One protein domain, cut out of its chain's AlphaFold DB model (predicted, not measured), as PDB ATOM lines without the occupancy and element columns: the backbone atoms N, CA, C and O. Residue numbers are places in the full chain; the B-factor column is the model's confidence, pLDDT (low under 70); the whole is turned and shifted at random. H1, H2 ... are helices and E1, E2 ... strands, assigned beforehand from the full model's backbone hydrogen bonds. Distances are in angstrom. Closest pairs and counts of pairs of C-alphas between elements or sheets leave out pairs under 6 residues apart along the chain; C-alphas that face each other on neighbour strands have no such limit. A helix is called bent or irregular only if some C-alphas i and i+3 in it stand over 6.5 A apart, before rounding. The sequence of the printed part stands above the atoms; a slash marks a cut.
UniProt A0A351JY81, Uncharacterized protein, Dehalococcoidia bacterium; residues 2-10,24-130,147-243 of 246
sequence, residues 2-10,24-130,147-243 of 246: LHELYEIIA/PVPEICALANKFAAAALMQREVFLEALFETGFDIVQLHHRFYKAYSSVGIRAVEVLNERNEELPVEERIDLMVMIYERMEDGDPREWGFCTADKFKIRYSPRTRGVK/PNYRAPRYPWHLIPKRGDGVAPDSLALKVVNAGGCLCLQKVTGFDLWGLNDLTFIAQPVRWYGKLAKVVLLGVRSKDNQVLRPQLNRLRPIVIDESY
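Overview. This is residues 2 to 10, 24 to 130 and 147 to 243 of the 246 residues of an uncharacterized protein of Dehalococcoidia bacterium (UniProt A0A351JY81). A strongly twisted sheet of six strands curls round the short helix H6 on one face, while H5 and H7 cover parts of the other: three layers, with helices on both faces of a sheet. H3 and H4 pack crosswise on H5, and H1 and H2, farthest from the middle, pack on each other. The printed part has 213 residues, with seven named helices and six named strands in the order H1 H2 H3 H4 H5 E1 E2 H6 E3 E4 E5 H7 E6, of mixed class; the mixed sheet runs E2 E1 E5 E4 E3 E6. It is compact, with a radius of gyration of the C-alphas of 17.6 A, and spans 50 by 49 by 36 A.

Arrangement. H1, residues 2 to 10, touches H2, residues 27 to 40, at a steep tilt of 56 degrees, opposite ways; their closest C-alphas, His 3 and Ala 32, are 4.6 A apart. H3, residues 43 to 53, touches H5, residues 68 to 84, with closest C-alphas Arg 43 and Val 78 at 6.0 A. H4, residues 57 to 64, touches H5, about perpendicular at 87 degrees, with closest C-alphas His 61 and Tyr 68 at 5.5 A; it only grazes the sheet. H5 is on the sheet at a height of 8.9 A, over E1, residues 94 to 101. E1 and E2, residues 118 to 122, form a hairpin, with N 119 and O 100 within hydrogen-bond range at 3.0 A. H6, residues 171 to 178, is on the opposite face. E3, residues 182 to 187, E4, residues 198 to 207, and E5, residues 210 to 220, form a meander, each strand the antiparallel neighbour of the one before: N 184 and O 200 are 2.8 A apart, N 201 and O 217 2.8 A. E5 is also antiparallel to E1, with N 97 and O 216 at 2.8 A. H7, residues 221 to 234, is irregular, C-alphas 222 and 225 being 7.8 A apart; it is on the same face as H5, height 8.6 A. E5, H7 and E6, residues 237 to 242, form a split strand-helix-strand unit, two strands running the same way with E4 and E3 between them, its crossover right-handed. E6 is parallel to E3, with N 239 and O 183 at 2.8 A. Every O i to N i+4 pair is within hydrogen-bond range in H1 to H6; H7 has 4 of 10, and 7 of 11 O i to N i+3 pairs.

Along the chain. H1 begins at C-alpha 2 (29.428, -34.653, 39.166), and E6 ends at C-alpha 242 (49.569, 0.028, 53.230). From first to last C-alpha, H5 is 24.7 A long, E4 28.7 A and E5 30.9 A.

Size, cuts and confidence. The farthest C-alphas, Ile 8 and Asp 240, are 51.2 A apart. Residues 11 to 23 and 131 to 146 are not printed; the C-alpha gaps are 10.9 A and 10.5 A. The link E1 to E2 is long. The pLDDT is under 70 at residues 130, 147 to 159, 188 to 196 and 243.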
ATOM      1  N   LEU A   2      30.598 -35.448  38.705       91.06
ATOM      2  CA  LEU A   2      29.428 -34.653  39.166       91.06
ATOM      3  C   LEU A   2      29.026 -33.511  38.217       91.06
ATOM      4  O   LEU A   2      27.845 -33.209  38.092       91.06
ATOM      5  N   HIS A   3      30.003 -32.901  37.541       90.56
ATOM      6  CA  HIS A   3      29.750 -31.930  36.475       90.56
ATOM      7  C   HIS A   3      28.929 -32.565  35.341       90.56
ATOM      8  O   HIS A   3      27.846 -32.096  35.019       90.56
ATOM      9  N   GLU A   4      29.415 -33.681  34.796       89.06
ATOM     10  CA  GLU A   4      28.741 -34.427  33.723       89.06
ATOM     11  C   GLU A   4      27.368 -34.940  34.174       89.06
ATOM     12  O   GLU A   4      26.415 -34.896  33.408       89.06
ATOM     13  N   LEU A   5      27.231 -35.366  35.437       92.38
ATOM     14  CA  LEU A   5      25.948 -35.780  36.002       92.38
ATOM     15  C   LEU A   5      24.922 -34.645  35.940       92.38
ATOM     16  O   LEU A   5      23.783 -34.888  35.558       92.38
ATOM     17  N   TYR A   6      25.315 -33.409  36.266       92.06
ATOM     18  CA  TYR A   6      24.427 -32.256  36.119       92.06
ATOM     19  C   TYR A   6      24.019 -32.035  34.661       92.06
ATOM     20  O   TYR A   6      22.846 -31.798  34.385       92.06
ATOM     21  N   GLU A   7      24.963 -32.134  33.725       88.88
ATOM     22  CA  GLU A   7      24.665 -31.972  32.300       88.88
ATOM     23  C   GLU A   7      23.696 -33.048  31.791       88.88
ATOM     24  O   GLU A   7      22.753 -32.721  31.069       88.88
ATOM     25  N   ILE A   8      23.864 -34.299  32.234       90.94
ATOM     26  CA  ILE A   8      22.955 -35.415  31.937       90.94
ATOM     27  C   ILE A   8      21.568 -35.159  32.538       90.94
ATOM     28  O   ILE A   8      20.563 -35.336  31.847       90.94
ATOM     29  N   ILE A   9      21.498 -34.715  33.799       91.12
ATOM     30  CA  ILE A   9      20.234 -34.363  34.464       91.12
ATOM     31  C   ILE A   9      19.523 -33.253  33.684       91.12
ATOM     32  O   ILE A   9      18.347 -33.403  33.364       91.12
ATOM     33  N   ALA A  10      20.224 -32.169  33.337       88.88
ATOM     34  CA  ALA A  10      19.657 -31.042  32.597       88.88
ATOM     35  C   ALA A  10      19.152 -31.462  31.207       88.88
ATOM     36  O   ALA A  10      18.075 -31.043  30.780       88.88
ATOM     37  N   PRO A  24      22.487 -22.527  27.655       87.88
ATOM     38  CA  PRO A  24      23.466 -22.733  26.595       87.88
ATOM     39  C   PRO A  24      24.885 -22.894  27.158       87.88
ATOM     40  O   PRO A  24      25.171 -22.592  28.318       87.88
ATOM     41  N   VAL A  25      25.821 -23.333  26.318       83.06
ATOM     42  CA  VAL A  25      27.258 -23.229  26.618       83.06
ATOM     43  C   VAL A  25      27.665 -21.751  26.484       83.06
ATOM     44  O   VAL A  25      27.304 -21.132  25.483       83.06
ATOM     45  N   PRO A  26      28.407 -21.157  27.441       82.69
ATOM     46  CA  PRO A  26      29.107 -21.796  28.563       82.69
ATOM     47  C   PRO A  26      28.342 -21.816  29.902       82.69
ATOM     48  O   PRO A  26      28.889 -22.287  30.900       82.69
ATOM     49  N   GLU A  27      27.113 -21.304  29.963       87.56
ATOM     50  CA  GLU A  27      26.335 -21.161  31.205       87.56
ATOM     51  C   GLU A  27      26.065 -22.501  31.892       87.56
ATOM     52  O   GLU A  27      26.193 -22.608  33.115       87.56
ATOM     53  N   ILE A  28      25.779 -23.548  31.115       87.00
ATOM     54  CA  ILE A  28      25.574 -24.883  31.676       87.00
ATOM     55  C   ILE A  28      26.810 -25.413  32.401       87.00
ATOM     56  O   ILE A  28      26.679 -25.962  33.490       87.00
ATOM     57  N   CYS A  29      28.012 -25.177  31.871       86.94
ATOM     58  CA  CYS A  29      29.247 -25.613  32.513       86.94
ATOM     59  C   CYS A  29      29.462 -24.881  33.846       86.94
ATOM     60  O   CYS A  29      29.971 -25.461  34.807       86.94
ATOM     61  N   ALA A  30      29.065 -23.607  33.935       85.50
ATOM     62  CA  ALA A  30      29.117 -22.851  35.184       85.50
ATOM     63  C   ALA A  30      28.141 -23.418  36.227       85.50
ATOM     64  O   ALA A  30      28.524 -23.602  37.384       85.50
ATOM     65  N   LEU A  31      26.916 -23.759  35.817       88.06
ATOM     66  CA  LEU A  31      25.918 -24.386  36.687       88.06
ATOM     67  C   LEU A  31      26.322 -25.802  37.112       88.06
ATOM     68  O   LEU A  31      26.191 -26.142  38.284       88.06
ATOM     69  N   ALA A  32      26.898 -26.589  36.206       89.31
ATOM     70  CA  ALA A  32      27.437 -27.913  36.492       89.31
ATOM     71  C   ALA A  32      28.596 -27.853  37.499       89.31
ATOM     72  O   ALA A  32      28.662 -28.647  38.437       89.31
ATOM     73  N   ASN A  33      29.487 -26.866  37.358       88.56
ATOM     74  CA  ASN A  33      30.550 -26.609  38.329       88.56
ATOM     75  C   ASN A  33      29.997 -26.176  39.691       88.56
ATOM     76  O   ASN A  33      30.481 -26.660  40.715       88.56
ATOM     77  N   LYS A  34      28.973 -25.311  39.710       90.12
ATOM     78  CA  LYS A  34      28.277 -24.898  40.939       90.12
ATOM     79  C   LYS A  34      27.638 -26.103  41.634       90.12
ATOM     80  O   LYS A  34      27.856 -26.311  42.823       90.12
ATOM     81  N   PHE A  35      26.922 -26.937  40.881       92.69
ATOM     82  CA  PHE A  35      26.313 -28.172  41.373       92.69
ATOM     83  C   PHE A  35      27.355 -29.122  41.967       92.69
ATOM     84  O   PHE A  35      27.220 -29.557  43.109       92.69
ATOM     85  N   ALA A  36      28.431 -29.405  41.228       93.06
ATOM     86  CA  ALA A  36      29.496 -30.280  41.701       93.06
ATOM     87  C   ALA A  36      30.153 -29.736  42.979       93.06
ATOM     88  O   ALA A  36      30.396 -30.497  43.914       93.06
ATOM     89  N   ALA A  37      30.408 -28.426  43.044       93.44
ATOM     90  CA  ALA A  37      30.949 -27.782  44.235       93.44
ATOM     91  C   ALA A  37      29.989 -27.897  45.426       93.44
ATOM     92  O   ALA A  37      30.429 -28.284  46.502       93.44
ATOM     93  N   ALA A  38      28.694 -27.634  45.241       94.38
ATOM     94  CA  ALA A  38      27.693 -27.733  46.302       94.38
ATOM     95  C   ALA A  38      27.515 -29.167  46.824       94.38
ATOM     96  O   ALA A  38      27.384 -29.367  48.028       94.38
ATOM     97  N   ALA A  39      27.576 -30.168  45.944       94.62
ATOM     98  CA  ALA A  39      27.508 -31.575  46.333       94.62
ATOM     99  C   ALA A  39      28.742 -32.026  47.138       94.62
ATOM    100  O   ALA A  39      28.621 -32.826  48.061       94.62
ATOM    101  N   LEU A  40      29.929 -31.516  46.796       95.31
ATOM    102  CA  LEU A  40      31.199 -31.890  47.434       95.31
ATOM    103  C   LEU A  40      31.546 -31.049  48.671       95.31
ATOM    104  O   LEU A  40      32.330 -31.478  49.511       95.31
ATOM    105  N   MET A  41      31.010 -29.836  48.745       97.38
ATOM    106  CA  MET A  41      31.231 -28.845  49.794       97.38
ATOM    107  C   MET A  41      29.862 -28.280  50.191       97.38
ATOM    108  O   MET A  41      29.505 -27.143  49.847       97.38
ATOM    109  N   GLN A  42      29.076 -29.124  50.865       96.81
ATOM    110  CA  GLN A  42      27.729 -28.803  51.345       96.81
ATOM    111  C   GLN A  42      27.748 -27.527  52.184       96.81
ATOM    112  O   GLN A  42      28.705 -27.288  52.919       96.81
ATOM    113  N   ARG A  43      26.720 -26.685  52.031       96.44
ATOM    114  CA  ARG A  43      26.716 -25.304  52.534       96.44
ATOM    115  C   ARG A  43      27.031 -25.243  54.026       96.44
ATOM    116  O   ARG A  43      27.940 -24.518  54.410       96.44
ATOM    117  N   GLU A  44      26.322 -26.013  54.838       96.44
ATOM    118  CA  GLU A  44      26.381 -25.973  56.300       96.44
ATOM    119  C   GLU A  44      27.745 -26.464  56.800       96.44
ATOM    120  O   GLU A  44      28.441 -25.746  57.515       96.44
ATOM    121  N   VAL A  45      28.174 -27.634  56.315       97.81
ATOM    122  CA  VAL A  45      29.464 -28.256  56.662       97.81
ATOM    123  C   VAL A  45      30.643 -27.384  56.222       97.81
ATOM    124  O   VAL A  45      31.637 -27.239  56.934       97.81
ATOM    125  N   PHE A  46      30.561 -26.801  55.024       98.31
ATOM    126  CA  PHE A  46      31.620 -25.948  54.498       98.31
ATOM    127  C   PHE A  46      31.669 -24.596  55.215       98.31
ATOM    128  O   PHE A  46      32.757 -24.076  55.452       98.31
ATOM    129  N   LEU A  47      30.516 -24.036  55.588       97.62
ATOM    130  CA  LEU A  47      30.440 -22.781  56.329       97.62
ATOM    131  C   LEU A  47      31.023 -22.920  57.737       97.62
ATOM    132  O   LEU A  47      31.814 -22.071  58.140       97.62
ATOM    133  N   GLU A  48      30.701 -23.996  58.450       98.00
ATOM    134  CA  GLU A  48      31.325 -24.314  59.739       98.00
ATOM    135  C   GLU A  48      32.851 -24.411  59.592       98.00
ATOM    136  O   GLU A  48      33.594 -23.688  60.260       98.00
ATOM    137  N   ALA A  49      33.323 -25.189  58.613       98.31
ATOM    138  CA  ALA A  49      34.749 -25.327  58.334       98.31
ATOM    139  C   ALA A  49      35.437 -23.994  57.979       98.31
ATOM    140  O   ALA A  49      36.596 -23.781  58.351       98.31
ATOM    141  N   LEU A  50      34.763 -23.084  57.264       97.62
ATOM    142  CA  LEU A  50      35.294 -21.748  56.968       97.62
ATOM    143  C   LEU A  50      35.595 -20.976  58.251       97.62
ATOM    144  O   LEU A  50      36.700 -20.458  58.398       97.62
ATOM    145  N   PHE A  51      34.647 -20.924  59.186       97.56
ATOM    146  CA  PHE A  51      34.841 -20.207  60.444       97.56
ATOM    147  C   PHE A  51      35.878 -20.885  61.343       97.56
ATOM    148  O   PHE A  51      36.744 -20.201  61.885       97.56
ATOM    149  N   GLU A  52      35.856 -22.216  61.442       98.06
ATOM    150  CA  GLU A  52      36.832 -22.989  62.224       98.06
ATOM    151  C   GLU A  52      38.277 -22.740  61.775       98.06
ATOM    152  O   GLU A  52      39.184 -22.591  62.593       98.06
ATOM    153  N   THR A  53      38.503 -22.686  60.461       97.69
ATOM    154  CA  THR A  53      39.843 -22.500  59.880       97.69
ATOM    155  C   THR A  53      40.279 -21.040  59.823       97.69
ATOM    156  O   THR A  53      41.423 -20.751  59.473       97.69
ATOM    157  N   GLY A  54      39.389 -20.107  60.168       97.44
ATOM    158  CA  GLY A  54      39.618 -18.683  59.977       97.44
ATOM    159  C   GLY A  54      39.743 -18.302  58.506       97.44
ATOM    160  O   GLY A  54      40.526 -17.419  58.177       97.44
ATOM    161  N   PHE A  55      38.952 -18.957  57.648       97.56
ATOM    162  CA  PHE A  55      38.869 -18.756  56.200       97.56
ATOM    163  C   PHE A  55      40.127 -19.211  55.429       97.56
ATOM    164  O   PHE A  55      40.326 -18.823  54.274       97.56
ATOM    165  N   ASP A  56      40.949 -20.094  56.014       97.62
ATOM    166  CA  ASP A  56      42.158 -20.601  55.361       97.62
ATOM    167  C   ASP A  56      41.837 -21.539  54.185       97.62
ATOM    168  O   ASP A  56      41.644 -22.749  54.329       97.62
ATOM    169  N   ILE A  57      41.887 -20.977  52.978       98.06
ATOM    170  CA  ILE A  57      41.711 -21.685  51.706       98.06
ATOM    171  C   ILE A  57      42.715 -22.832  51.519       98.06
ATOM    172  O   ILE A  57      42.372 -23.843  50.904       98.06
ATOM    173  N   VAL A  58      43.945 -22.716  52.028       97.25
ATOM    174  CA  VAL A  58      44.966 -23.769  51.922       97.25
ATOM    175  C   VAL A  58      44.615 -24.943  52.832       97.25
ATOM    176  O   VAL A  58      44.673 -26.091  52.398       97.25
ATOM    177  N   GLN A  59      44.184 -24.686  54.065       97.38
ATOM    178  CA  GLN A  59      43.717 -25.747  54.961       97.38
ATOM    179  C   GLN A  59      42.433 -26.405  54.440       97.38
ATOM    180  O   GLN A  59      42.318 -27.633  54.438       97.38
ATOM    181  N   LEU A  60      41.487 -25.613  53.936       98.12
ATOM    182  CA  LEU A  60      40.234 -26.111  53.367       98.12
ATOM    183  C   LEU A  60      40.457 -26.932  52.090       98.12
ATOM    184  O   LEU A  60      39.774 -27.935  51.889       98.12
ATOM    185  N   HIS A  61      41.451 -26.573  51.270       96.81
ATOM    186  CA  HIS A  61      41.906 -27.392  50.142       96.81
ATOM    187  C   HIS A  61      42.253 -28.819  50.580       96.81
ATOM    188  O   HIS A  61      41.808 -29.772  49.940       96.81
ATOM    189  N   HIS A  62      42.982 -28.972  51.689       96.19
ATOM    190  CA  HIS A  62      43.323 -30.285  52.235       96.19
ATOM    191  C   HIS A  62      42.125 -30.988  52.883       96.19
ATOM    192  O   HIS A  62      41.967 -32.189  52.694       96.19
ATOM    193  N   ARG A  63      41.253 -30.260  53.593       97.38
ATOM    194  CA  ARG A  63      40.069 -30.841  54.254       97.38
ATOM    195  C   ARG A  63      39.068 -31.427  53.258       97.38
ATOM    196  O   ARG A  63      38.539 -32.506  53.493       97.38
ATOM    197  N   PHE A  64      38.810 -30.724  52.159       96.38
ATOM    198  CA  PHE A  64      37.808 -31.128  51.167       96.38
ATOM    199  C   PHE A  64      38.408 -31.818  49.933       96.38
ATOM    200  O   PHE A  64      37.661 -32.292  49.076       96.38
ATOM    201  N   TYR A  65      39.739 -31.890  49.822       95.38
ATOM    202  CA  TYR A  65      40.453 -32.446  48.665       95.38
ATOM    203  C   TYR A  65      39.974 -31.836  47.334       95.38
ATOM    204  O   TYR A  65      39.667 -32.537  46.363       95.38
ATOM    205  N   LYS A  66      39.865 -30.501  47.294       95.38
ATOM    206  CA  LYS A  66      39.435 -29.731  46.109       95.38
ATOM    207  C   LYS A  66      40.419 -28.637  45.785       95.38
ATOM    208  O   LYS A  66      40.969 -28.031  46.689       95.38
ATOM    209  N   ALA A  67      40.606 -28.338  44.501       94.75
ATOM    210  CA  ALA A  67      41.502 -27.276  44.046       94.75
ATOM    211  C   ALA A  67      41.269 -25.950  44.799       94.75
ATOM    212  O   ALA A  67      40.122 -25.574  45.039       94.75
ATOM    213  N   TYR A  68      42.346 -25.216  45.109       97.06
ATOM    214  CA  TYR A  68      42.292 -23.934  45.832       97.06
ATOM    215  C   TYR A  68      41.264 -22.954  45.248       97.06
ATOM    216  O   TYR A  68      40.561 -22.267  45.980       97.06
ATOM    217  N   SER A  69      41.149 -22.915  43.918       94.88
ATOM    218  CA  SER A  69      40.175 -22.083  43.214       94.88
ATOM    219  C   SER A  69      38.732 -22.501  43.478       94.88
ATOM    220  O   SER A  69      37.894 -21.641  43.721       94.88
ATOM    221  N   SER A  70      38.444 -23.804  43.479       95.50
ATOM    222  CA  SER A  70      37.115 -24.335  43.793       95.50
ATOM    223  C   SER A  70      36.719 -24.008  45.233       95.50
ATOM    224  O   SER A  70      35.609 -23.536  45.456       95.50
ATOM    225  N   VAL A  71      37.651 -24.159  46.180       97.94
ATOM    226  CA  VAL A  71      37.454 -23.786  47.590       97.94
ATOM    227  C   VAL A  71      37.203 -22.284  47.735       97.94
ATOM    228  O   VAL A  71      36.224 -21.889  48.361       97.94
ATOM    229  N   GLY A  72      38.032 -21.436  47.117       97.38
ATOM    230  CA  GLY A  72      37.875 -19.979  47.181       97.38
ATOM    231  C   GLY A  72      36.573 -19.476  46.548       97.38
ATOM    232  O   GLY A  72      35.924 -18.586  47.093       97.38
ATOM    233  N   ILE A  73      36.157 -20.064  45.420       96.00
ATOM    234  CA  ILE A  73      34.873 -19.748  44.777       96.00
ATOM    235  C   ILE A  73      33.713 -20.174  45.681       96.00
ATOM    236  O   ILE A  73      32.816 -19.367  45.927       96.00
ATOM    237  N   ARG A  74      33.752 -21.402  46.216       97.44
ATOM    238  CA  ARG A  74      32.700 -21.916  47.099       97.44
ATOM    239  C   ARG A  74      32.587 -21.102  48.384       97.44
ATOM    240  O   ARG A  74      31.475 -20.829  48.812       97.44
ATOM    241  N   ALA A  75      33.707 -20.653  48.954       98.00
ATOM    242  CA  ALA A  75      33.720 -19.792  50.137       98.00
ATOM    243  C   ALA A  75      32.947 -18.496  49.927       98.00
ATOM    244  O   ALA A  75      32.087 -18.134  50.725       98.00
ATOM    245  N   VAL A  76      33.201 -17.833  48.805       96.81
ATOM    246  CA  VAL A  76      32.478 -16.622  48.423       96.81
ATOM    247  C   VAL A  76      30.995 -16.898  48.169       96.81
ATOM    248  O   VAL A  76      30.149 -16.082  48.527       96.81
ATOM    249  N   GLU A  77      30.668 -18.026  47.545       96.06
ATOM    250  CA  GLU A  77      29.291 -18.423  47.256       96.06
ATOM    251  C   GLU A  77      28.475 -18.636  48.537       96.06
ATOM    252  O   GLU A  77      27.469 -17.951  48.723       96.06
ATOM    253  N   VAL A  78      28.941 -19.491  49.456       97.12
ATOM    254  CA  VAL A  78      28.204 -19.794  50.697       97.12
ATOM    255  C   VAL A  78      28.089 -18.580  51.617       97.12
ATOM    256  O   VAL A  78      27.102 -18.440  52.337       97.12
ATOM    257  N   LEU A  79      29.069 -17.669  51.585       97.06
ATOM    258  CA  LEU A  79      28.992 -16.415  52.335       97.06
ATOM    259  C   LEU A  79      27.993 -15.444  51.725       97.06
ATOM    260  O   LEU A  79      27.309 -14.756  52.474       97.06
ATOM    261  N   ASN A  80      27.883 -15.375  50.395       95.75
ATOM    262  CA  ASN A  80      26.830 -14.577  49.769       95.75
ATOM    263  C   ASN A  80      25.445 -15.104  50.162       95.75
ATOM    264  O   ASN A  80      24.610 -14.299  50.555       95.75
ATOM    265  N   GLU A  81      25.237 -16.423  50.119       95.31
ATOM    266  CA  GLU A  81      23.982 -17.066  50.540       95.31
ATOM    267  C   GLU A  81      23.675 -16.777  52.019       95.31
ATOM    268  O   GLU A  81      22.606 -16.272  52.344       95.31
ATOM    269  N   ARG A  82      24.651 -16.967  52.920       95.81
ATOM    270  CA  ARG A  82      24.517 -16.595  54.341       95.81
ATOM    271  C   ARG A  82      24.186 -15.110  54.520       95.81
ATOM    272  O   ARG A  82      23.354 -14.755  55.344       95.81
ATOM    273  N   ASN A  83      24.854 -14.224  53.786       95.69
ATOM    274  CA  ASN A  83      24.674 -12.781  53.930       95.69
ATOM    275  C   ASN A  83      23.291 -12.301  53.458       95.69
ATOM    276  O   ASN A  83      22.845 -11.247  53.910       95.69
ATOM    277  N   GLU A  84      22.627 -13.025  52.553       94.62
ATOM    278  CA  GLU A  84      21.256 -12.717  52.117       94.62
ATOM    279  C   GLU A  84      20.236 -12.908  53.250       94.62
ATOM    280  O   GLU A  84      19.251 -12.176  53.307       94.62
ATOM    281  N   GLU A  85      20.519 -13.809  54.190       94.50
ATOM    282  CA  GLU A  85      19.668 -14.128  55.343       94.50
ATOM    283  C   GLU A  85      19.933 -13.224  56.561       94.50
ATOM    284  O   GLU A  85      19.221 -13.310  57.559       94.50
ATOM    285  N   LEU A  86      20.946 -12.351  56.496       94.44
ATOM    286  CA  LEU A  86      21.434 -11.573  57.638       94.44
ATOM    287  C   LEU A  86      21.303 -10.055  57.450       94.44
ATOM    288  O   LEU A  86      21.418  -9.540  56.320       94.44
ATOM    289  N   PRO A  87      21.145  -9.313  58.564       92.06
ATOM    290  CA  PRO A  87      21.203  -7.861  58.546       92.06
ATOM    291  C   PRO A  87      22.616  -7.380  58.175       92.06
ATOM    292  O   PRO A  87      23.603  -8.106  58.303       92.06
ATOM    293  N   VAL A  88      22.724  -6.162  57.640       86.75
ATOM    294  CA  VAL A  88      23.936  -5.661  56.957       86.75
ATOM    295  C   VAL A  88      25.164  -5.633  57.875       86.75
ATOM    296  O   VAL A  88      26.286  -5.896  57.433       86.75
ATOM    297  N   GLU A  89      24.950  -5.331  59.145       87.12
ATOM    298  CA  GLU A  89      25.932  -5.256  60.217       87.12
ATOM    299  C   GLU A  89      26.623  -6.598  60.496       87.12
ATOM    300  O   GLU A  89      27.834  -6.602  60.720       87.12
ATOM    301  N   GLU A  90      25.895  -7.714  60.372       90.19
ATOM    302  CA  GLU A  90      26.360  -9.087  60.636       90.19
ATOM    303  C   GLU A  90      26.938  -9.798  59.405       90.19
ATOM    304  O   GLU A  90      27.481 -10.911  59.489       90.19
ATOM    305  N   ARG A  91      26.807  -9.176  58.229       93.69
ATOM    306  CA  ARG A  91      27.389  -9.713  56.998       93.69
ATOM    307  C   ARG A  91      28.898  -9.748  57.127       93.69
ATOM    308  O   ARG A  91      29.496  -8.812  57.650       93.69
ATOM    309  N   ILE A  92      29.508 -10.780  56.562       94.31
ATOM    310  CA  ILE A  92      30.963 -10.885  56.447       94.31
ATOM    311  C   ILE A  92      31.308 -10.853  54.974       94.31
ATOM    312  O   ILE A  92      30.763 -11.616  54.174       94.31
ATOM    313  N   ASP A  93      32.207  -9.945  54.621       92.06
ATOM    314  CA  ASP A  93      32.652  -9.777  53.254       92.06
ATOM    315  C   ASP A  93      34.044 -10.372  53.073       92.06
ATOM    316  O   ASP A  93      34.961 -10.083  53.840       92.06
ATOM    317  N   LEU A  94      34.167 -11.220  52.053       94.06
ATOM    318  CA  LEU A  94      35.355 -12.004  51.751       94.06
ATOM    319  C   LEU A  94      35.818 -11.714  50.331       94.06
ATOM    320  O   LEU A  94      35.024 -11.691  49.386       94.06
ATOM    321  N   MET A  95      37.125 -11.604  50.170       92.88
ATOM    322  CA  MET A  95      37.803 -11.614  48.894       92.88
ATOM    323  C   MET A  95      38.895 -12.680  48.891       92.88
ATOM    324  O   MET A  95      39.673 -12.783  49.831       92.88
ATOM    325  N   VAL A  96      38.984 -13.452  47.813       94.81
ATOM    326  CA  VAL A  96      40.077 -14.406  47.604       94.81
ATOM    327  C   VAL A  96      40.746 -14.072  46.284       94.81
ATOM    328  O   VAL A  96      40.064 -13.910  45.277       94.81
ATOM    329  N   MET A  97      42.071 -14.004  46.264       94.00
ATOM    330  CA  MET A  97      42.878 -13.903  45.052       94.00
ATOM    331  C   MET A  97      43.892 -15.032  45.030       94.00
ATOM    332  O   MET A  97      44.540 -15.324  46.030       94.00
ATOM    333  N   ILE A  98      44.035 -15.680  43.880       96.44
ATOM    334  CA  ILE A  98      45.019 -16.745  43.694       96.44
ATOM    335  C   ILE A  98      45.905 -16.361  42.522       96.44
ATOM    336  O   ILE A  98      45.490 -16.434  41.358       96.44
ATOM    337  N   TYR A  99      47.129 -15.970  42.858       96.19
ATOM    338  CA  TYR A  99      48.225 -15.873  41.911       96.19
ATOM    339  C   TYR A  99      48.760 -17.272  41.657       96.19
ATOM    340  O   TYR A  99      49.048 -18.018  42.591       96.19
ATOM    341  N   GLU A 100      48.901 -17.626  40.392       96.31
ATOM    342  CA  GLU A 100      49.434 -18.907  39.958       96.31
ATOM    343  C   GLU A 100      50.690 -18.680  39.137       96.31
ATOM    344  O   GLU A 100      50.732 -17.771  38.303       96.31
ATOM    345  N   ARG A 101      51.703 -19.509  39.392       95.81
ATOM    346  CA  ARG A 101      52.908 -19.547  38.584       95.81
ATOM    347  C   ARG A 101      52.567 -20.107  37.206       95.81
ATOM    348  O   ARG A 101      52.105 -21.233  37.065       95.81
ATOM    349  N   MET A 102      52.797 -19.281  36.206       94.31
ATOM    350  CA  MET A 102      52.619 -19.497  34.784       94.31
ATOM    351  C   MET A 102      53.903 -20.071  34.187       94.31
ATOM    352  O   MET A 102      54.550 -19.432  33.363       94.31
ATOM    353  N   GLU A 103      54.299 -21.249  34.659       93.00
ATOM    354  CA  GLU A 103      55.449 -21.986  34.137       93.00
ATOM    355  C   GLU A 103      54.987 -23.380  33.716       93.00
ATOM    356  O   GLU A 103      54.350 -24.085  34.500       93.00
ATOM    357  N   ASP A 104      55.270 -23.740  32.467       88.56
ATOM    358  CA  ASP A 104      54.923 -25.044  31.908       88.56
ATOM    359  C   ASP A 104      55.891 -26.133  32.413       88.56
ATOM    360  O   ASP A 104      56.984 -25.841  32.902       88.56
ATOM    361  N   GLY A 105      55.493 -27.400  32.286       90.56
ATOM    362  CA  GLY A 105      56.305 -28.554  32.691       90.56
ATOM    363  C   GLY A 105      56.090 -29.015  34.136       90.56
ATOM    364  O   GLY A 105      55.194 -28.539  34.839       90.56
ATOM    365  N   ASP A 106      56.889 -29.997  34.568       92.00
ATOM    366  CA  ASP A 106      56.813 -30.553  35.924       92.00
ATOM    367  C   ASP A 106      57.283 -29.502  36.951       92.00
ATOM    368  O   ASP A 106      58.406 -28.998  36.845       92.00
ATOM    369  N   PRO A 107      56.488 -29.196  37.998       93.50
ATOM    370  CA  PRO A 107      56.900 -28.278  39.052       93.50
ATOM    371  C   PRO A 107      58.218 -28.623  39.760       93.50
ATOM    372  O   PRO A 107      58.814 -27.748  40.387       93.50
ATOM    373  N   ARG A 108      58.697 -29.869  39.673       94.00
ATOM    374  CA  ARG A 108      60.018 -30.289  40.175       94.00
ATOM    375  C   ARG A 108      61.174 -29.676  39.387       94.00
ATOM    376  O   ARG A 108      62.223 -29.403  39.970       94.00
ATOM    377  N   GLU A 109      60.970 -29.428  38.098       93.94
ATOM    378  CA  GLU A 109      61.974 -28.906  37.164       93.94
ATOM    379  C   GLU A 109      61.941 -27.378  37.059       93.94
ATOM    380  O   GLU A 109      62.810 -26.772  36.434       93.94
ATOM    381  N   TRP A 110      60.972 -26.733  37.715       94.75
ATOM    382  CA  TRP A 110      60.826 -25.287  37.669       94.75
ATOM    383  C   TRP A 110      62.085 -24.541  38.116       94.75
ATOM    384  O   TRP A 110      62.668 -24.788  39.188       94.75
ATOM    385  N   GLY A 111      62.443 -23.551  37.300       90.12
ATOM    386  CA  GLY A 111      63.631 -22.726  37.464       90.12
ATOM    387  C   GLY A 111      63.487 -21.668  38.561       90.12
ATOM    388  O   GLY A 111      62.662 -21.774  39.479       90.12
ATOM    389  N   PHE A 112      64.293 -20.611  38.454       90.38
ATOM    390  CA  PHE A 112      64.266 -19.490  39.394       90.38
ATOM    391  C   PHE A 112      62.874 -18.834  39.447       90.38
ATOM    392  O   PHE A 112      62.180 -18.731  38.432       90.38
ATOM    393  N   CYS A 113      62.449 -18.451  40.650       92.44
ATOM    394  CA  CYS A 113      61.109 -17.941  40.916       92.44
ATOM    395  C   CYS A 113      61.119 -16.412  40.875       92.44
ATOM    396  O   CYS A 113      61.708 -15.779  41.744       92.44
ATOM    397  N   THR A 114      60.451 -15.835  39.881       93.19
ATOM    398  CA  THR A 114      60.357 -14.388  39.668       93.19
ATOM    399  C   THR A 114      58.897 -13.951  39.577       93.19
ATOM    400  O   THR A 114      58.015 -14.750  39.259       93.19
ATOM    401  N   ALA A 115      58.622 -12.686  39.895       92.94
ATOM    402  CA  ALA A 115      57.262 -12.156  39.985       92.94
ATOM    403  C   ALA A 115      56.516 -12.128  38.636       92.94
ATOM    404  O   ALA A 115      55.305 -12.337  38.606       92.94
ATOM    405  N   ASP A 116      57.227 -11.944  37.518       93.81
ATOM    406  CA  ASP A 116      56.675 -11.944  36.153       93.81
ATOM    407  C   ASP A 116      56.060 -13.293  35.753       93.81
ATOM    408  O   ASP A 116      55.176 -13.356  34.894       93.81
ATOM    409  N   LYS A 117      56.461 -14.369  36.437       95.31
ATOM    410  CA  LYS A 117      55.897 -15.703  36.251       95.31
ATOM    411  C   LYS A 117      54.549 -15.873  36.927       95.31
ATOM    412  O   LYS A 117      53.951 -16.922  36.759       95.31
ATOM    413  N   PHE A 118      54.044 -14.920  37.700       95.75
ATOM    414  CA  PHE A 118      52.777 -15.076  38.412       95.75
ATOM    415  C   PHE A 118      51.679 -14.222  37.792       95.75
ATOM    416  O   PHE A 118      51.868 -13.040  37.509       95.75
ATOM    417  N   LYS A 119      50.495 -14.820  37.631       95.00
ATOM    418  CA  LYS A 119      49.277 -14.112  37.220       95.00
ATOM    419  C   LYS A 119      48.104 -14.497  38.097       95.00
ATOM    420  O   LYS A 119      47.985 -15.650  38.516       95.00
ATOM    421  N   ILE A 120      47.182 -13.568  38.308       92.56
ATOM    422  CA  ILE A 120      45.921 -13.870  38.979       92.56
ATOM    423  C   ILE A 120      45.078 -14.749  38.071       92.56
ATOM    424  O   ILE A 120      44.620 -14.334  37.001       92.56
ATOM    425  N   ARG A 121      44.814 -15.972  38.518       93.50
ATOM    426  CA  ARG A 121      43.899 -16.883  37.826       93.50
ATOM    427  C   ARG A 121      42.481 -16.791  38.358       93.50
ATOM    428  O   ARG A 121      41.540 -16.926  37.575       93.50
ATOM    429  N   TYR A 122      42.336 -16.498  39.647       92.31
ATOM    430  CA  TYR A 122      41.052 -16.456  40.334       92.31
ATOM    431  C   TYR A 122      40.993 -15.266  41.284       92.31
ATOM    432  O   TYR A 122      41.963 -14.993  41.985       92.31
ATOM    433  N   SER A 123      39.852 -14.577  41.292       91.88
ATOM    434  CA  SER A 123      39.591 -13.429  42.163       91.88
ATOM    435  C   SER A 123      38.112 -13.364  42.613       91.88
ATOM    436  O   SER A 123      37.442 -12.359  42.343       91.88
ATOM    437  N   PRO A 124      37.522 -14.436  43.190       91.75
ATOM    438  CA  PRO A 124      36.145 -14.376  43.674       91.75
ATOM    439  C   PRO A 124      36.022 -13.439  44.889       91.75
ATOM    440  O   PRO A 124      36.946 -13.294  45.690       91.75
ATOM    441  N   ARG A 125      34.855 -12.804  45.035       91.75
ATOM    442  CA  ARG A 125      34.538 -11.913  46.159       91.75
ATOM    443  C   ARG A 125      33.049 -11.898  46.478       91.75
ATOM    444  O   ARG A 125      32.224 -12.071  45.575       91.75
ATOM    445  N   THR A 126      32.706 -11.657  47.736       92.69
ATOM    446  CA  THR A 126      31.319 -11.416  48.144       92.69
ATOM    447  C   THR A 126      30.800 -10.110  47.545       92.69
ATOM    448  O   THR A 126      31.562  -9.213  47.171       92.69
ATOM    449  N   ARG A 127      29.476  -9.992  47.426       85.69
ATOM    450  CA  ARG A 127      28.823  -8.829  46.800       85.69
ATOM    451  C   ARG A 127      29.029  -7.525  47.579       85.69
ATOM    452  O   ARG A 127      28.896  -6.455  46.984       85.69
ATOM    453  N   GLY A 128      29.327  -7.599  48.877       79.69
ATOM    454  CA  GLY A 128      29.559  -6.422  49.713       79.69
ATOM    455  C   GLY A 128      30.956  -5.817  49.567       79.69
ATOM    456  O   GLY A 128      31.096  -4.616  49.785       79.69
ATOM    457  N   VAL A 129      31.957  -6.568  49.079       78.31
ATOM    458  CA  VAL A 129      33.252  -5.991  48.669       78.31
ATOM    459  C   VAL A 129      33.037  -5.180  47.394       78.31
ATOM    460  O   VAL A 129      32.979  -5.732  46.289       78.31
ATOM    461  N   LYS A 130      32.906  -3.858  47.516       68.81
ATOM    462  CA  LYS A 130      32.713  -2.969  46.365       68.81
ATOM    463  C   LYS A 130      34.056  -2.658  45.711       68.81
ATOM    464  O   LYS A 130      35.024  -2.309  46.369       68.81
ATOM    465  N   PRO A 147      29.516   4.781  37.819       39.97
ATOM    466  CA  PRO A 147      29.911   3.778  38.805       39.97
ATOM    467  C   PRO A 147      29.206   4.058  40.136       39.97
ATOM    468  O   PRO A 147      29.063   5.220  40.518       39.97
ATOM    469  N   ASN A 148      28.787   3.008  40.851       38.44
ATOM    470  CA  ASN A 148      28.091   3.140  42.139       38.44
ATOM    471  C   ASN A 148      28.938   3.845  43.223       38.44
ATOM    472  O   ASN A 148      28.418   4.122  44.297       38.44
ATOM    473  N   TYR A 149      30.209   4.150  42.940       40.94
ATOM    474  CA  TYR A 149      31.033   5.119  43.657       40.94
ATOM    475  C   TYR A 149      32.002   5.774  42.647       40.94
ATOM    476  O   TYR A 149      32.874   5.102  42.094       40.94
ATOM    477  N   ARG A 150      31.845   7.075  42.356       36.03
ATOM    478  CA  ARG A 150      32.911   7.888  41.740       36.03
ATOM    479  C   ARG A 150      33.756   8.419  42.882       36.03
ATOM    480  O   ARG A 150      33.294   9.272  43.626       36.03
ATOM    481  N   ALA A 151      34.978   7.932  42.999       42.53
ATOM    482  CA  ALA A 151      35.933   8.433  43.967       42.53
ATOM    483  C   ALA A 151      37.032   9.157  43.151       42.53
ATOM    484  O   ALA A 151      37.950   8.504  42.659       42.53
ATOM    485  N   PRO A 152      36.907  10.477  42.877       37.59
ATOM    486  CA  PRO A 152      37.607  11.163  41.775       37.59
ATOM    487  C   PRO A 152      39.132  11.315  41.931       37.59
ATOM    488  O   PRO A 152      39.749  12.058  41.176       37.59
ATOM    489  N   ARG A 153      39.745  10.652  42.916       40.44
ATOM    490  CA  ARG A 153      41.177  10.733  43.254       40.44
ATOM    491  C   ARG A 153      41.777   9.393  43.692       40.44
ATOM    492  O   ARG A 153      42.865   9.364  44.251       40.44
ATOM    493  N   TYR A 154      41.060   8.295  43.479       44.69
ATOM    494  CA  TYR A 154      41.496   6.982  43.937       44.69
ATOM    495  C   TYR A 154      42.397   6.328  42.887       44.69
ATOM    496  O   TYR A 154      42.094   6.445  41.694       44.69
ATOM    497  N   PRO A 155      43.483   5.642  43.294       43.56
ATOM    498  CA  PRO A 155      44.309   4.890  42.367       43.56
ATOM    499  C   PRO A 155      43.435   3.897  41.606       43.56
ATOM    500  O   PRO A 155      42.740   3.053  42.180       43.56
ATOM    501  N   TRP A 156      43.452   4.016  40.284       47.56
ATOM    502  CA  TRP A 156      42.872   3.018  39.407       47.56
ATOM    503  C   TRP A 156      43.542   1.673  39.732       47.56
ATOM    504  O   TRP A 156      44.764   1.613  39.780       47.56
ATOM    505  N   HIS A 157      42.757   0.606  39.926       53.06
ATOM    506  CA  HIS A 157      43.237  -0.778  40.110       53.06
ATOM    507  C   HIS A 157      43.712  -1.226  41.506       53.06
ATOM    508  O   HIS A 157      44.384  -2.242  41.570       53.06
ATOM    509  N   LEU A 158      43.296  -0.595  42.616       59.84
ATOM    510  CA  LEU A 158      43.628  -1.039  43.996       59.84
ATOM    511  C   LEU A 158      43.452  -2.544  44.284       59.84
ATOM    512  O   LEU A 158      44.126  -3.085  45.156       59.84
ATOM    513  N   ILE A 159      42.532  -3.200  43.576       69.56
ATOM    514  CA  ILE A 159      42.328  -4.640  43.658       69.56
ATOM    515  C   ILE A 159      42.590  -5.256  42.281       69.56
ATOM    516  O   ILE A 159      41.877  -4.915  41.322       69.56
ATOM    517  N   PRO A 160      43.573  -6.158  42.175       73.19
ATOM    518  CA  PRO A 160      43.946  -6.739  40.900       73.19
ATOM    519  C   PRO A 160      42.905  -7.757  40.408       73.19
ATOM    520  O   PRO A 160      42.099  -8.317  41.158       73.19
ATOM    521  N   LYS A 161      42.855  -7.935  39.090       78.12
ATOM    522  CA  LYS A 161      41.851  -8.715  38.359       78.12
ATOM    523  C   LYS A 161      42.468  -9.967  37.758       78.12
ATOM    524  O   LYS A 161      43.676 -10.091  37.599       78.12
ATOM    525  N   ARG A 162      41.609 -10.907  37.354       84.69
ATOM    526  CA  ARG A 162      42.044 -12.086  36.598       84.69
ATOM    527  C   ARG A 162      42.848 -11.653  35.366       84.69
ATOM    528  O   ARG A 162      42.343 -10.899  34.542       84.69
ATOM    529  N   GLY A 163      44.049 -12.206  35.231       86.12
ATOM    530  CA  GLY A 163      44.996 -11.896  34.164       86.12
ATOM    531  C   GLY A 163      46.091 -10.912  34.569       86.12
ATOM    532  O   GLY A 163      47.145 -10.933  33.933       86.12
ATOM    533  N   ASP A 164      45.887 -10.128  35.631       86.12
ATOM    534  CA  ASP A 164      46.891  -9.188  36.123       86.12
ATOM    535  C   ASP A 164      48.111  -9.952  36.661       86.12
ATOM    536  O   ASP A 164      47.990 -11.043  37.233       86.12
ATOM    537  N   GLY A 165      49.297  -9.390  36.426       89.25
ATOM    538  CA  GLY A 165      50.550  -9.880  36.994       89.25
ATOM    539  C   GLY A 165      50.746  -9.414  38.436       89.25
ATOM    540  O   GLY A 165      49.915  -8.699  38.995       89.25
ATOM    541  N   VAL A 166      51.870  -9.797  39.035       89.50
ATOM    542  CA  VAL A 166      52.270  -9.285  40.352       89.50
ATOM    543  C   VAL A 166      52.694  -7.820  40.227       89.50
ATOM    544  O   VAL A 166      53.633  -7.503  39.497       89.50
ATOM    545  N   ALA A 167      52.000  -6.928  40.936       85.50
ATOM    546  CA  ALA A 167      52.310  -5.502  40.927       85.50
ATOM    547  C   ALA A 167      53.562  -5.180  41.776       85.50
ATOM    548  O   ALA A 167      53.834  -5.889  42.756       85.50
ATOM    549  N   PRO A 168      54.314  -4.110  41.447       82.31
ATOM    550  CA  PRO A 168      55.366  -3.582  42.316       82.31
ATOM    551  C   PRO A 168      54.830  -3.282  43.719       82.31
ATOM    552  O   PRO A 168      53.673  -2.896  43.865       82.31
ATOM    553  N   ASP A 169      55.657  -3.518  44.736       81.38
ATOM    554  CA  ASP A 169      55.364  -3.304  46.165       81.38
ATOM    555  C   ASP A 169      54.136  -4.040  46.741       81.38
ATOM    556  O   ASP A 169      53.845  -3.925  47.936       81.38
ATOM    557  N   SER A 170      53.475  -4.872  45.928       86.44
ATOM    558  CA  SER A 170      52.304  -5.652  46.323       86.44
ATOM    559  C   SER A 170      52.609  -6.686  47.401       86.44
ATOM    560  O   SER A 170      53.736  -7.177  47.560       86.44
ATOM    561  N   LEU A 171      51.562  -7.094  48.117       88.44
ATOM    562  CA  LEU A 171      51.667  -8.170  49.096       88.44
ATOM    563  C   LEU A 171      52.103  -9.482  48.425       88.44
ATOM    564  O   LEU A 171      52.922 -10.217  48.979       88.44
ATOM    565  N   ALA A 172      51.627  -9.739  47.203       90.25
ATOM    566  CA  ALA A 172      52.055 -10.881  46.403       90.25
ATOM    567  C   ALA A 172      53.560 -10.846  46.086       90.25
ATOM    568  O   ALA A 172      54.229 -11.865  46.255       90.25
ATOM    569  N   LEU A 173      54.119  -9.688  45.706       91.94
ATOM    570  CA  LEU A 173      55.560  -9.536  45.460       91.94
ATOM    571  C   LEU A 173      56.376  -9.830  46.718       91.94
ATOM    572  O   LEU A 173      57.366 -10.562  46.664       91.94
ATOM    573  N   LYS A 174      55.938  -9.306  47.867       92.00
ATOM    574  CA  LYS A 174      56.598  -9.566  49.151       92.00
ATOM    575  C   LYS A 174      56.590 -11.057  49.490       92.00
ATOM    576  O   LYS A 174      57.611 -11.564  49.944       92.00
ATOM    577  N   VAL A 175      55.501 -11.783  49.214       93.31
ATOM    578  CA  VAL A 175      55.473 -13.248  49.381       93.31
ATOM    579  C   VAL A 175      56.372 -13.962  48.373       93.31
ATOM    580  O   VAL A 175      57.055 -14.907  48.757       93.31
ATOM    581  N   VAL A 176      56.415 -13.533  47.110       93.00
ATOM    582  CA  VAL A 176      57.318 -14.124  46.104       93.00
ATOM    583  C   VAL A 176      58.783 -13.975  46.531       93.00
ATOM    584  O   VAL A 176      59.543 -14.935  46.420       93.00
ATOM    585  N   ASN A 177      59.154 -12.817  47.083       91.56
ATOM    586  CA  ASN A 177      60.522 -12.519  47.504       91.56
ATOM    587  C   ASN A 177      60.892 -13.163  48.851       91.56
ATOM    588  O   ASN A 177      61.948 -13.775  48.972       91.56
ATOM    589  N   ALA A 178      60.035 -13.029  49.869       87.62
ATOM    590  CA  ALA A 178      60.313 -13.523  51.221       87.62
ATOM    591  C   ALA A 178      59.964 -15.009  51.397       87.62
ATOM    592  O   ALA A 178      60.498 -15.685  52.273       87.62
ATOM    593  N   GLY A 179      59.038 -15.532  50.590       84.81
ATOM    594  CA  GLY A 179      58.612 -16.929  50.611       84.81
ATOM    595  C   GLY A 179      57.791 -17.351  51.834       84.81
ATOM    596  O   GLY A 179      57.559 -18.556  51.975       84.81
ATOM    597  N   GLY A 180      57.383 -16.407  52.690       90.81
ATOM    598  CA  GLY A 180      56.645 -16.624  53.941       90.81
ATOM    599  C   GLY A 180      55.227 -16.039  53.936       90.81
ATOM    600  O   GLY A 180      54.828 -15.359  52.992       90.81
ATOM    601  N   CYS A 181      54.461 -16.323  54.994       95.00
ATOM    602  CA  CYS A 181      53.116 -15.770  55.168       95.00
ATOM    603  C   CYS A 181      53.182 -14.327  55.677       95.00
ATOM    604  O   CYS A 181      53.936 -14.031  56.606       95.00
ATOM    605  N   LEU A 182      52.347 -13.455  55.121       94.31
ATOM    606  CA  LEU A 182      52.251 -12.045  55.502       94.31
ATOM    607  C   LEU A 182      50.813 -11.713  55.904       94.31
ATOM    608  O   LEU A 182      49.873 -12.242  55.315       94.31
ATOM    609  N   CYS A 183      50.642 -10.831  56.885       93.44
ATOM    610  CA  CYS A 183      49.351 -10.276  57.273       93.44
ATOM    611  C   CYS A 183      49.427  -8.758  57.192       93.44
ATOM    612  O   CYS A 183      50.227  -8.140  57.885       93.44
ATOM    613  N   LEU A 184      48.598  -8.170  56.344       90.81
ATOM    614  CA  LEU A 184      48.438  -6.735  56.202       90.81
ATOM    615  C   LEU A 184      47.188  -6.324  56.977       90.81
ATOM    616  O   LEU A 184      46.078  -6.659  56.560       90.81
ATOM    617  N   GLN A 185      47.364  -5.657  58.122       88.06
ATOM    618  CA  GLN A 185      46.262  -5.401  59.055       88.06
ATOM    619  C   GLN A 185      45.217  -4.468  58.458       88.06
ATOM    620  O   GLN A 185      44.019  -4.690  58.651       88.06
ATOM    621  N   LYS A 186      45.661  -3.452  57.716       84.69
ATOM    622  CA  LYS A 186      44.759  -2.474  57.128       84.69
ATOM    623  C   LYS A 186      45.268  -1.988  55.778       84.69
ATOM    624  O   LYS A 186      46.306  -1.338  55.661       84.69
ATOM    625  N   VAL A 187      44.490  -2.276  54.747       77.50
ATOM    626  CA  VAL A 187      44.597  -1.618  53.449       77.50
ATOM    627  C   VAL A 187      43.582  -0.494  53.437       77.50
ATOM    628  O   VAL A 187      42.378  -0.745  53.501       77.50
ATOM    629  N   THR A 188      44.088   0.732  53.395       67.50
ATOM    630  CA  THR A 188      43.276   1.947  53.399       67.50
ATOM    631  C   THR A 188      43.151   2.517  51.994       67.50
ATOM    632  O   THR A 188      43.865   2.137  51.066       67.50
ATOM    633  N   GLY A 189      42.217   3.452  51.823       60.03
ATOM    634  CA  GLY A 189      42.069   4.165  50.560       60.03
ATOM    635  C   GLY A 189      41.142   3.477  49.566       60.03
ATOM    636  O   GLY A 189      41.319   3.665  48.371       60.03
ATOM    637  N   PHE A 190      40.125   2.743  50.030       60.12
ATOM    638  CA  PHE A 190      39.010   2.275  49.187       60.12
ATOM    639  C   PHE A 190      37.797   3.215  49.205       60.12
ATOM    640  O   PHE A 190      37.084   3.332  48.209       60.12
ATOM    641  N   ASP A 191      37.585   3.925  50.312       55.97
ATOM    642  CA  ASP A 191      36.625   5.018  50.440       55.97
ATOM    643  C   ASP A 191      37.121   6.051  51.470       55.97
ATOM    644  O   ASP A 191      38.185   5.883  52.064       55.97
ATOM    645  N   LEU A 192      36.419   7.183  51.591       49.97
ATOM    646  CA  LEU A 192      36.775   8.268  52.521       49.97
ATOM    647  C   LEU A 192      36.391   7.942  53.973       49.97
ATOM    648  O   LEU A 192      36.776   8.669  54.881       49.97
ATOM    649  N   TRP A 193      35.610   6.880  54.183       53.53
ATOM    650  CA  TRP A 193      34.928   6.578  55.441       53.53
ATOM    651  C   TRP A 193      35.484   5.321  56.137       53.53
ATOM    652  O   TRP A 193      34.974   4.938  57.184       53.53
ATOM    653  N   GLY A 194      36.500   4.671  55.559       59.00
ATOM    654  CA  GLY A 194      37.083   3.408  56.024       59.00
ATOM    655  C   GLY A 194      36.149   2.194  55.929       59.00
ATOM    656  O   GLY A 194      36.451   1.140  56.484       59.00
ATOM    657  N   LEU A 195      34.999   2.300  55.250       60.66
ATOM    658  CA  LEU A 195      33.977   1.238  55.235       60.66
ATOM    659  C   LEU A 195      34.413   0.014  54.417       60.66
ATOM    660  O   LEU A 195      33.925  -1.095  54.644       60.66
ATOM    661  N   ASN A 196      35.326   0.222  53.473       67.19
ATOM    662  CA  ASN A 196      35.948  -0.810  52.653       67.19
ATOM    663  C   ASN A 196      37.405  -1.080  53.055       67.19
ATOM    664  O   ASN A 196      38.133  -1.659  52.254       67.19
ATOM    665  N   ASP A 197      37.848  -0.680  54.251       82.25
ATOM    666  CA  ASP A 197      39.169  -1.084  54.734       82.25
ATOM    667  C   ASP A 197      39.216  -2.612  54.855       82.25
ATOM    668  O   ASP A 197      38.294  -3.243  55.388       82.25
ATOM    669  N   LEU A 198      40.283  -3.208  54.327       86.69
ATOM    670  CA  LEU A 198      40.449  -4.657  54.260       86.69
ATOM    671  C   LEU A 198      41.703  -5.092  55.022       86.69
ATOM    672  O   LEU A 198      42.763  -4.480  54.897       86.69
ATOM    673  N   THR A 199      41.594  -6.201  55.742       91.44
ATOM    674  CA  THR A 199      42.713  -6.964  56.291       91.44
ATOM    675  C   THR A 199      43.028  -8.109  55.338       91.44
ATOM    676  O   THR A 199      42.120  -8.855  54.968       91.44
ATOM    677  N   PHE A 200      44.299  -8.281  54.970       92.69
ATOM    678  CA  PHE A 200      44.738  -9.359  54.084       92.69
ATOM    679  C   PHE A 200      45.696 -10.330  54.757       92.69
ATOM    680  O   PHE A 200      46.627  -9.920  55.440       92.69
ATOM    681  N   ILE A 201      45.542 -11.618  54.465       95.38
ATOM    682  CA  ILE A 201      46.568 -12.637  54.691       95.38
ATOM    683  C   ILE A 201      47.036 -13.138  53.331       95.38
ATOM    684  O   ILE A 201      46.224 -13.573  52.518       95.38
ATOM    685  N   ALA A 202      48.343 -13.102  53.092       95.25
ATOM    686  CA  ALA A 202      48.964 -13.709  51.925       95.25
ATOM    687  C   ALA A 202      49.760 -14.944  52.337       95.25
ATOM    688  O   ALA A 202      50.633 -14.879  53.204       95.25
ATOM    689  N   GLN A 203      49.462 -16.070  51.695       96.75
ATOM    690  CA  GLN A 203      50.041 -17.367  52.000       96.75
ATOM    691  C   GLN A 203      50.693 -17.980  50.751       96.75
ATOM    692  O   GLN A 203      50.026 -18.151  49.723       96.75
ATOM    693  N   PRO A 204      51.984 -18.348  50.820       97.25
ATOM    694  CA  PRO A 204      52.642 -19.097  49.763       97.25
ATOM    695  C   PRO A 204      52.170 -20.555  49.771       97.25
ATOM    696  O   PRO A 204      52.109 -21.207  50.812       97.25
ATOM    697  N   VAL A 205      51.909 -21.096  48.586       96.75
ATOM    698  CA  VAL A 205      51.664 -22.523  48.359       96.75
ATOM    699  C   VAL A 205      52.835 -23.082  47.574       96.75
ATOM    700  O   VAL A 205      53.159 -22.590  46.488       96.75
ATOM    701  N   ARG A 206      53.463 -24.126  48.118       95.50
ATOM    702  CA  ARG A 206      54.621 -24.774  47.507       95.50
ATOM    703  C   ARG A 206      54.278 -26.170  47.016       95.50
ATOM    704  O   ARG A 206      53.669 -26.949  47.741       95.50
ATOM    705  N   TRP A 207      54.734 -26.492  45.814       94.44
ATOM    706  CA  TRP A 207      54.713 -27.840  45.255       94.44
ATOM    707  C   TRP A 207      56.151 -28.311  45.109       94.44
ATOM    708  O   TRP A 207      56.970 -27.609  44.522       94.44
ATOM    709  N   TYR A 208      56.479 -29.457  45.709       93.94
ATOM    710  CA  TYR A 208      57.844 -30.004  45.717       93.94
ATOM    711  C   TYR A 208      58.912 -28.966  46.136       93.94
ATOM    712  O   TYR A 208      59.986 -28.871  45.553       93.94
ATOM    713  N   GLY A 209      58.587 -28.120  47.121       92.38
ATOM    714  CA  GLY A 209      59.464 -27.049  47.617       92.38
ATOM    715  C   GLY A 209      59.484 -25.763  46.774       92.38
ATOM    716  O   GLY A 209      59.917 -24.718  47.268       92.38
ATOM    717  N   LYS A 210      58.954 -25.779  45.547       94.31
ATOM    718  CA  LYS A 210      58.887 -24.616  44.649       94.31
ATOM    719  C   LYS A 210      57.606 -23.823  44.881       94.31
ATOM    720  O   LYS A 210      56.537 -24.404  45.042       94.31
ATOM    721  N   LEU A 211      57.697 -22.492  44.894       96.00
ATOM    722  CA  LEU A 211      56.515 -21.635  44.992       96.00
ATOM    723  C   LEU A 211      55.657 -21.810  43.732       96.00
ATOM    724  O   LEU A 211      56.132 -21.570  42.621       96.00
ATOM    725  N   ALA A 212      54.414 -22.243  43.934       96.06
ATOM    726  CA  ALA A 212      53.457 -22.547  42.875       96.06
ATOM    727  C   ALA A 212      52.309 -21.542  42.837       96.06
ATOM    728  O   ALA A 212      51.840 -21.165  41.763       96.06
ATOM    729  N   LYS A 213      51.838 -21.106  44.009       97.00
ATOM    730  CA  LYS A 213      50.744 -20.140  44.123       97.00
ATOM    731  C   LYS A 213      50.987 -19.184  45.280       97.00
ATOM    732  O   LYS A 213      51.654 -19.537  46.251       97.00
ATOM    733  N   VAL A 214      50.387 -18.006  45.193       97.00
ATOM    734  CA  VAL A 214      50.194 -17.115  46.339       97.00
ATOM    735  C   VAL A 214      48.694 -16.923  46.505       97.00
ATOM    736  O   VAL A 214      48.016 -16.465  45.584       97.00
ATOM    737  N   VAL A 215      48.173 -17.331  47.658       97.06
ATOM    738  CA  VAL A 215      46.760 -17.184  48.014       97.06
ATOM    739  C   VAL A 215      46.629 -15.967  48.911       97.06
ATOM    740  O   VAL A 215      47.241 -15.924  49.974       97.06
ATOM    741  N   LEU A 216      45.854 -14.980  48.475       95.00
ATOM    742  CA  LEU A 216      45.549 -13.792  49.252       95.00
ATOM    743  C   LEU A 216      44.087 -13.841  49.655       95.00
ATOM    744  O   LEU A 216      43.198 -14.023  48.825       95.00
ATOM    745  N   LEU A 217      43.866 -13.666  50.942       95.25
ATOM    746  CA  LEU A 217      42.572 -13.700  51.584       95.25
ATOM    747  C   LEU A 217      42.330 -12.334  52.207       95.25
ATOM    748  O   LEU A 217      43.107 -11.921  53.058       95.25
ATOM    749  N   GLY A 218      41.283 -11.642  51.779       92.62
ATOM    750  CA  GLY A 218      40.878 -10.344  52.299       92.62
ATOM    751  C   GLY A 218      39.538 -10.424  53.007       92.62
ATOM    752  O   GLY A 218      38.584 -10.956  52.443       92.62
ATOM    753  N   VAL A 219      39.439  -9.848  54.198       92.94
ATOM    754  CA  VAL A 219      38.161  -9.575  54.877       92.94
ATOM    755  C   VAL A 219      38.105  -8.105  55.250       92.94
ATOM    756  O   VAL A 219      39.142  -7.447  55.306       92.94
ATOM    757  N   ARG A 220      36.922  -7.562  55.531       88.81
ATOM    758  CA  ARG A 220      36.845  -6.195  56.065       88.81
ATOM    759  C   ARG A 220      37.551  -6.099  57.404       88.81
ATOM    760  O   ARG A 220      37.417  -6.992  58.235       88.81
ATOM    761  N   SER A 221      38.220  -4.979  57.650       88.81
ATOM    762  CA  SER A 221      38.969  -4.757  58.889       88.81
ATOM    763  C   SER A 221      38.092  -4.879  60.138       88.81
ATOM    764  O   SER A 221      38.548  -5.398  61.152       88.81
ATOM    765  N   LYS A 222      36.807  -4.497  60.056       87.81
ATOM    766  CA  LYS A 222      35.840  -4.691  61.155       87.81
ATOM    767  C   LYS A 222      35.579  -6.165  61.502       87.81
ATOM    768  O   LYS A 222      35.195  -6.471  62.623       87.81
ATOM    769  N   ASP A 223      35.802  -7.059  60.543       91.56
ATOM    770  CA  ASP A 223      35.548  -8.492  60.647       91.56
ATOM    771  C   ASP A 223      36.862  -9.267  60.911       91.56
ATOM    772  O   ASP A 223      36.858 -10.493  60.917       91.56
ATOM    773  N   ASN A 224      37.996  -8.593  61.172       91.44
ATOM    774  CA  ASN A 224      39.329  -9.217  61.282       91.44
ATOM    775  C   ASN A 224      39.431 -10.343  62.330       91.44
ATOM    776  O   ASN A 224      40.268 -11.239  62.217       91.44
ATOM    777  N   GLN A 225      38.554 -10.333  63.333       93.62
ATOM    778  CA  GLN A 225      38.464 -11.342  64.382       93.62
ATOM    779  C   GLN A 225      38.222 -12.746  63.827       93.62
ATOM    780  O   GLN A 225      38.691 -13.720  64.417       93.62
ATOM    781  N   VAL A 226      37.562 -12.856  62.670       95.25
ATOM    782  CA  VAL A 226      37.295 -14.145  62.029       95.25
ATOM    783  C   VAL A 226      38.568 -14.797  61.492       95.25
ATOM    784  O   VAL A 226      38.602 -16.007  61.320       95.25
ATOM    785  N   LEU A 227      39.637 -14.023  61.280       95.81
ATOM    786  CA  LEU A 227      40.931 -14.530  60.823       95.81
ATOM    787  C   LEU A 227      41.803 -15.069  61.962       95.81
ATOM    788  O   LEU A 227      42.848 -15.664  61.700       95.81
ATOM    789  N   ARG A 228      41.411 -14.884  63.233       95.44
ATOM    790  CA  ARG A 228      42.214 -15.303  64.399       95.44
ATOM    791  C   ARG A 228      42.675 -16.765  64.343       95.44
ATOM    792  O   ARG A 228      43.857 -16.984  64.615       95.44
ATOM    793  N   PRO A 229      41.836 -17.755  63.971       96.81
ATOM    794  CA  PRO A 229      42.294 -19.141  63.871       96.81
ATOM    795  C   PRO A 229      43.450 -19.302  62.874       96.81
ATOM    796  O   PRO A 229      44.460 -19.940  63.181       96.81
ATOM    797  N   GLN A 230      43.349 -18.650  61.712       96.00
ATOM    798  CA  GLN A 230      44.389 -18.671  60.689       96.00
ATOM    799  C   GLN A 230      45.653 -17.930  61.146       96.00
ATOM    800  O   GLN A 230      46.756 -18.455  60.984       96.00
ATOM    801  N   LEU A 231      45.518 -16.749  61.755       94.88
ATOM    802  CA  LEU A 231      46.646 -15.949  62.250       94.88
ATOM    803  C   LEU A 231      47.441 -16.675  63.340       94.88
ATOM    804  O   LEU A 231      48.668 -16.730  63.267       94.88
ATOM    805  N   ASN A 232      46.753 -17.283  64.308       95.19
ATOM    806  CA  ASN A 232      47.386 -18.017  65.406       95.19
ATOM    807  C   ASN A 232      48.206 -19.211  64.904       95.19
ATOM    808  O   ASN A 232      49.271 -19.513  65.451       95.19
ATOM    809  N   ARG A 233      47.714 -19.880  63.857       95.31
ATOM    810  CA  ARG A 233      48.375 -21.039  63.256       95.31
ATOM    811  C   ARG A 233      49.528 -20.642  62.336       95.31
ATOM    812  O   ARG A 233      50.594 -21.238  62.430       95.31
ATOM    813  N   LEU A 234      49.321 -19.672  61.443       93.88
ATOM    814  CA  LEU A 234      50.323 -19.277  60.445       93.88
ATOM    815  C   LEU A 234      51.435 -18.400  61.020       93.88
ATOM    816  O   LEU A 234      52.527 -18.399  60.459       93.88
ATOM    817  N   ARG A 235      51.152 -17.647  62.094       94.69
ATOM    818  CA  ARG A 235      52.056 -16.643  62.685       94.69
ATOM    819  C   ARG A 235      52.730 -15.771  61.609       94.69
ATOM    820  O   ARG A 235      53.958 -15.748  61.519       94.69
ATOM    821  N   PRO A 236      51.938 -15.115  60.740       94.44
ATOM    822  CA  PRO A 236      52.480 -14.361  59.620       94.44
ATOM    823  C   PRO A 236      53.260 -13.134  60.100       94.44
ATOM    824  O   PRO A 236      53.003 -12.603  61.180       94.44
ATOM    825  N   ILE A 237      54.163 -12.638  59.254       93.81
ATOM    826  CA  ILE A 237      54.801 -11.338  59.483       93.81
ATOM    827  C   ILE A 237      53.734 -10.258  59.297       93.81
ATOM    828  O   ILE A 237      53.059 -10.214  58.265       93.81
ATOM    829  N   VAL A 238      53.575  -9.412  60.309       92.00
ATOM    830  CA  VAL A 238      52.551  -8.369  60.342       92.00
ATOM    831  C   VAL A 238      53.077  -7.096  59.682       92.00
ATOM    832  O   VAL A 238      54.203  -6.674  59.929       92.00
ATOM    833  N   ILE A 239      52.248  -6.503  58.830       89.31
ATOM    834  CA  ILE A 239      52.434  -5.203  58.194       89.31
ATOM    835  C   ILE A 239      51.231  -4.358  58.615       89.31
ATOM    836  O   ILE A 239      50.093  -4.752  58.359       89.31
ATOM    837  N   ASP A 240      51.475  -3.228  59.274       84.12
ATOM    838  CA  ASP A 240      50.409  -2.464  59.930       84.12
ATOM    839  C   ASP A 240      49.465  -1.807  58.916       84.12
ATOM    840  O   ASP A 240      48.273  -2.112  58.876       84.12
ATOM    841  N   GLU A 241      49.996  -0.966  58.029       79.81
ATOM    842  CA  GLU A 241      49.190  -0.279  57.020       79.81
ATOM    843  C   GLU A 241      49.890  -0.243  55.658       79.81
ATOM    844  O   GLU A 241      51.118  -0.182  55.558       79.81
ATOM    845  N   SER A 242      49.097  -0.270  54.585       71.62
ATOM    846  CA  SER A 242      49.569   0.028  53.230       71.62
ATOM    847  C   SER A 242      48.523   0.828  52.460       71.62
ATOM    848  O   SER A 242      47.346   0.470  52.437       71.62
ATOM    849  N   TYR A 243      48.989   1.883  51.787       60.69
ATOM    850  CA  TYR A 243      48.209   2.711  50.860       60.69
ATOM    851  C   TYR A 243      48.315   2.228  49.406       60.69
ATOM    852  O   TYR A 243      47.605   2.721  48.527       60.69
TER     853      TYR A 243